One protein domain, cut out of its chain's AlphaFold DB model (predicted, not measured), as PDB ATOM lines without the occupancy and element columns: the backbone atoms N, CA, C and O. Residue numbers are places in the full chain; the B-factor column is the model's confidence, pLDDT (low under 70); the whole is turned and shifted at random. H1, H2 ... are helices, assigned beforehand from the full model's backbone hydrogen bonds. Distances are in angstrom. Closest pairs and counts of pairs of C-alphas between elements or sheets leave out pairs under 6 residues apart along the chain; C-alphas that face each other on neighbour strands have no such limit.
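What this domain is: This is residues 2 to 41 of the 173 residues of an uncharacterized protein of Epicoccum nigrum (UniProt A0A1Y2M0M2). One long helix, H1, makes the length of this model, and just past its last residue, Gln 28, the backbone turns a corner into a short helix, H2, the two forming an L with one long and one short arm. Residues 2 to 21, of which 3 to 21 belong to H1, stand free. The printed part has 40 residues with two named helices, H1 then H2, and no named strand; the class is all helix. The whole is extended, with a radius of gyration of the C-alphas of 14.6 A and spans of 43 by 21 by 7 A.

How they stand to each other: H1, residues 3 to 28, and H2, residues 30 to 38, touch only at the corner by their tight link of one residue, H1 with residues 25 to 27 alone. Their closest C-alphas, those of Leu 26 and Ala 33, are 4.8 A apart. Their lines are only just about perpendicular, at 70.5 degrees. In H1 and H2 every O i to N i+4 pair is within hydrogen-bond range.

Where its parts are: H1 begins at C-alpha 3, (52.753, 23.528, 129.510), and measures 37.3 A from first to last C-alpha. H2 measures 12.1 A and ends at C-alpha 38, (50.162, 11.071, 90.500).

The domain as a whole: The two C-alphas farthest apart, those of Ser 2 and Thr 41, are 43.9 A apart. The printed part has no cut, and no printed residue is under 70 in pLDDT.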
ATOM      1  N   SER A   2      48.742  25.806 131.186       84.62
ATOM      2  CA  SER A   2      49.642  24.670 131.444       84.62
ATOM      3  C   SER A   2      50.603  24.459 130.272       84.62
ATOM      4  O   SER A   2      50.305  24.844 129.138       84.62
ATOM      5  N   GLU A   3      51.748  23.840 130.531       84.94
ATOM      6  CA  GLU A   3      52.753  23.528 129.510       84.94
ATOM      7  C   GLU A   3      52.160  22.699 128.356       84.94
ATOM      8  O   GLU A   3      52.356  23.021 127.184       84.94
ATOM      9  N   ALA A   4      51.289  21.738 128.680       85.69
ATOM     10  CA  ALA A   4      50.536  20.960 127.697       85.69
ATOM     11  C   ALA A   4      49.601  21.825 126.825       85.69
ATOM     12  O   ALA A   4      49.481  21.600 125.622       85.69
ATOM     13  N   GLN A   5      48.957  22.850 127.396       83.44
ATOM     14  CA  GLN A   5      48.118  23.778 126.626       83.44
ATOM     15  C   GLN A   5      48.944  24.665 125.688       83.44
ATOM     16  O   GLN A   5      48.475  25.008 124.601       83.44
ATOM     17  N   LEU A   6      50.159  25.048 126.093       89.06
ATOM     18  CA  LEU A   6      51.071  25.824 125.254       89.06
ATOM     19  C   LEU A   6      51.598  24.980 124.087       89.06
ATOM     20  O   LEU A   6      51.513  25.412 122.939       89.06
ATOM     21  N   GLN A   7      52.035  23.748 124.357       89.31
ATOM     22  CA  GLN A   7      52.461  22.803 123.322       89.31
ATOM     23  C   GLN A   7      51.332  22.490 122.332       89.31
ATOM     24  O   GLN A   7      51.552  22.532 121.123       89.31
ATOM     25  N   ALA A   8      50.105  22.268 122.813       90.69
ATOM     26  CA  ALA A   8      48.951  22.026 121.948       90.69
ATOM     27  C   ALA A   8      48.642  23.222 121.028       90.69
ATOM     28  O   ALA A   8      48.318  23.034 119.852       90.69
ATOM     29  N   LYS A   9      48.768  24.460 121.528       91.12
ATOM     30  CA  LYS A   9      48.603  25.671 120.708       91.12
ATOM     31  C   LYS A   9      49.705  25.805 119.657       91.12
ATOM     32  O   LYS A   9      49.384  26.084 118.503       91.12
ATOM     33  N   ASN A  10      50.960  25.558 120.030       92.44
ATOM     34  CA  ASN A  10      52.094  25.607 119.105       92.44
ATOM     35  C   ASN A  10      51.965  24.546 118.004       92.44
ATOM     36  O   ASN A  10      52.110  24.862 116.825       92.44
ATOM     37  N   LEU A  11      51.602  23.313 118.372       92.06
ATOM     38  CA  LEU A  11      51.351  22.238 117.416       92.06
ATOM     39  C   LEU A  11      50.223  22.607 116.448       92.06
ATOM     40  O   LEU A  11      50.374  22.457 115.236       92.06
ATOM     41  N   ARG A  12      49.108  23.140 116.963       92.19
ATOM     42  CA  ARG A  12      47.988  23.586 116.125       92.19
ATOM     43  C   ARG A  12      48.413  24.691 115.157       92.19
ATOM     44  O   ARG A  12      48.040  24.634 113.989       92.19
ATOM     45  N   ALA A  13      49.194  25.668 115.617       92.94
ATOM     46  CA  ALA A  13      49.707  26.743 114.770       92.94
ATOM     47  C   ALA A  13      50.613  26.202 113.651       92.94
ATOM     48  O   ALA A  13      50.403  26.537 112.485       92.94
ATOM     49  N   ALA A  14      51.547  25.303 113.977       92.06
ATOM     50  CA  ALA A  14      52.423  24.659 112.999       92.06
ATOM     51  C   ALA A  14      51.635  23.839 111.961       92.06
ATOM     52  O   ALA A  14      51.872  23.952 110.759       92.06
ATOM     53  N   GLN A  15      50.638  23.065 112.401       94.12
ATOM     54  CA  GLN A  15      49.760  22.301 111.507       94.12
ATOM     55  C   GLN A  15      48.933  23.208 110.587       94.12
ATOM     56  O   GLN A  15      48.780  22.907 109.402       94.12
ATOM     57  N   SER A  16      48.394  24.313 111.111       95.38
ATOM     58  CA  SER A  16      47.667  25.306 110.316       95.38
ATOM     59  C   SER A  16      48.566  25.956 109.265       95.38
ATOM     60  O   SER A  16      48.165  26.037 108.104       95.38
ATOM     61  N   LEU A  17      49.786  26.351 109.642       94.94
ATOM     62  CA  LEU A  17      50.766  26.923 108.718       94.94
ATOM     63  C   LEU A  17      51.119  25.937 107.599       94.94
ATOM     64  O   LEU A  17      51.059  26.300 106.426       94.94
ATOM     65  N   TRP A  18      51.394  24.674 107.940       90.56
ATOM     66  CA  TRP A  18      51.686  23.630 106.955       90.56
ATOM     67  C   TRP A  18      50.532  23.414 105.969       90.56
ATOM     68  O   TRP A  18      50.763  23.284 104.767       90.56
ATOM     69  N   LYS A  19      49.279  23.413 106.447       92.31
ATOM     70  CA  LYS A  19      48.104  23.275 105.571       92.31
ATOM     71  C   LYS A  19      47.987  24.437 104.588       92.31
ATOM     72  O   LYS A  19      47.743  24.193 103.410       92.31
ATOM     73  N   ILE A  20      48.173  25.672 105.057       94.88
ATOM     74  CA  ILE A  20      48.117  26.870 104.205       94.88
ATOM     75  C   ILE A  20      49.247  26.836 103.177       94.88
ATOM     76  O   ILE A  20      48.983  26.986 101.987       94.88
ATOM     77  N   TYR A  21      50.477  26.557 103.615       91.38
ATOM     78  CA  TYR A  21      51.629  26.395 102.730       91.38
ATOM     79  C   TYR A  21      51.364  25.345 101.647       91.38
ATOM     80  O   TYR A  21      51.548  25.617 100.464       91.38
ATOM     81  N   LYS A  22      50.859  24.167 102.031       86.75
ATOM     82  CA  LYS A  22      50.530  23.096 101.086       86.75
ATOM     83  C   LYS A  22      49.483  23.540 100.064       86.75
ATOM     84  O   LYS A  22      49.648  23.248  98.888       86.75
ATOM     85  N   ILE A  23      48.425  24.233 100.487       90.62
ATOM     86  CA  ILE A  23      47.391  24.747  99.572       90.62
ATOM     87  C   ILE A  23      47.998  25.747  98.584       90.62
ATOM     88  O   ILE A  23      47.797  25.594  97.382       90.62
ATOM     89  N   LEU A  24      48.761  26.726  99.077       92.62
ATOM     90  CA  LEU A  24      49.388  27.747  98.238       92.62
ATOM     91  C   LEU A  24      50.370  27.131  97.242       92.62
ATOM     92  O   LEU A  24      50.298  27.440  96.060       92.62
ATOM     93  N   MET A  25      51.223  26.209  97.690       89.81
ATOM     94  CA  MET A  25      52.158  25.494  96.823       89.81
ATOM     95  C   MET A  25      51.421  24.718  95.723       89.81
ATOM     96  O   MET A  25      51.775  24.830  94.553       89.81
ATOM     97  N   LEU A  26      50.343  24.000  96.062       87.25
ATOM     98  CA  LEU A  26      49.545  23.264  95.075       87.25
ATOM     99  C   LEU A  26      48.822  24.185  94.076       87.25
ATOM    100  O   LEU A  26      48.529  23.758  92.963       87.25
ATOM    101  N   GLN A  27      48.491  25.416  94.472       89.19
ATOM    102  CA  GLN A  27      47.861  26.408  93.596       89.19
ATOM    103  C   GLN A  27      48.873  27.125  92.697       89.19
ATOM    104  O   GLN A  27      48.577  27.372  91.532       89.19
ATOM    105  N   GLN A  28      50.042  27.471  93.236       93.00
ATOM    106  CA  GLN A  28      51.073  28.237  92.531       93.00
ATOM    107  C   GLN A  28      51.940  27.358  91.622       93.00
ATOM    108  O   GLN A  28      52.459  27.848  90.623       93.00
ATOM    109  N   CYS A  29      52.076  26.067  91.937       91.56
ATOM    110  CA  CYS A  29      52.913  25.126  91.197       91.56
ATOM    111  C   CYS A  29      52.066  23.947  90.678       91.56
ATOM    112  O   CYS A  29      52.024  22.887  91.318       91.56
ATOM    113  N   PRO A  30      51.383  24.100  89.526       88.75
ATOM    114  CA  PRO A  30      50.512  23.059  88.976       88.75
ATOM    115  C   PRO A  30      51.253  21.744  88.693       88.75
ATOM    116  O   PRO A  30      50.681  20.676  88.908       88.75
ATOM    117  N   ASP A  31      52.533  21.798  88.319       90.19
ATOM    118  CA  ASP A  31      53.355  20.605  88.072       90.19
ATOM    119  C   ASP A  31      53.612  19.800  89.352       90.19
ATOM    120  O   ASP A  31      53.483  18.570  89.372       90.19
ATOM    121  N   ILE A  32      53.896  20.489  90.464       86.88
ATOM    122  CA  ILE A  32      54.056  19.845  91.774       86.88
ATOM    123  C   ILE A  32      52.717  19.247  92.210       86.88
ATOM    124  O   ILE A  32      52.667  18.117  92.698       86.88
ATOM    125  N   ALA A  33      51.611  19.960  91.984       86.88
ATOM    126  CA  ALA A  33      50.282  19.448  92.286       86.88
ATOM    127  C   ALA A  33      49.929  18.199  91.474       86.88
ATOM    128  O   ALA A  33      49.374  17.248  92.029       86.88
ATOM    129  N   HIS A  34      50.268  18.175  90.185       87.38
ATOM    130  CA  HIS A  34      50.059  17.012  89.332       87.38
ATOM    131  C   HIS A  34      50.900  15.822  89.801       87.38
ATOM    132  O   HIS A  34      50.367  14.729  89.982       87.38
ATOM    133  N   THR A  35      52.178  16.051  90.109       87.25
ATOM    134  CA  THR A  35      53.102  15.018  90.604       87.25
ATOM    135  C   THR A  35      52.637  14.423  91.934       87.25
ATOM    136  O   THR A  35      52.604  13.204  92.106       87.25
ATOM    137  N   LEU A  36      52.208  15.267  92.876       86.19
ATOM    138  CA  LEU A  36      51.697  14.806  94.167       86.19
ATOM    139  C   LEU A  36      50.409  13.995  94.025       86.19
ATOM    140  O   LEU A  36      50.240  13.017  94.742       86.19
ATOM    141  N   ARG A  37      49.525  14.353  93.087       86.56
ATOM    142  CA  ARG A  37      48.329  13.552  92.776       86.56
ATOM    143  C   ARG A  37      48.684  12.250  92.067       86.56
ATOM    144  O   ARG A  37      48.064  11.225  92.336       86.56
ATOM    145  N   PHE A  38      49.682  12.269  91.182       88.06
ATOM    146  CA  PHE A  38      50.162  11.071  90.500       88.06
ATOM    147  C   PHE A  38      50.684  10.033  91.497       88.06
ATOM    148  O   PHE A  38      50.410   8.847  91.325       88.06
ATOM    149  N   ARG A  39      51.325  10.472  92.590       85.31
ATOM    150  CA  ARG A  39      51.783   9.601  93.686       85.31
ATOM    151  C   ARG A  39      50.683   8.699  94.261       85.31
ATOM    152  O   ARG A  39      50.962   7.569  94.660       85.31
ATOM    153  N   ASP A  40      49.442   9.177  94.275       86.75
ATOM    154  CA  ASP A  40      48.295   8.442  94.818       86.75
ATOM    155  C   ASP A  40      47.683   7.449  93.810       86.75
ATOM    156  O   ASP A  40      46.815   6.639  94.163       86.75
ATOM    157  N   THR A  41      48.137   7.473  92.553       92.75
ATOM    158  CA  THR A  41      47.658   6.571  91.500       92.75
ATOM    159  C   THR A  41      48.220   5.161  91.655       92.75
ATOM    160  O   THR A  41      49.292   4.937  92.223       92.75
TER     161      THR A  41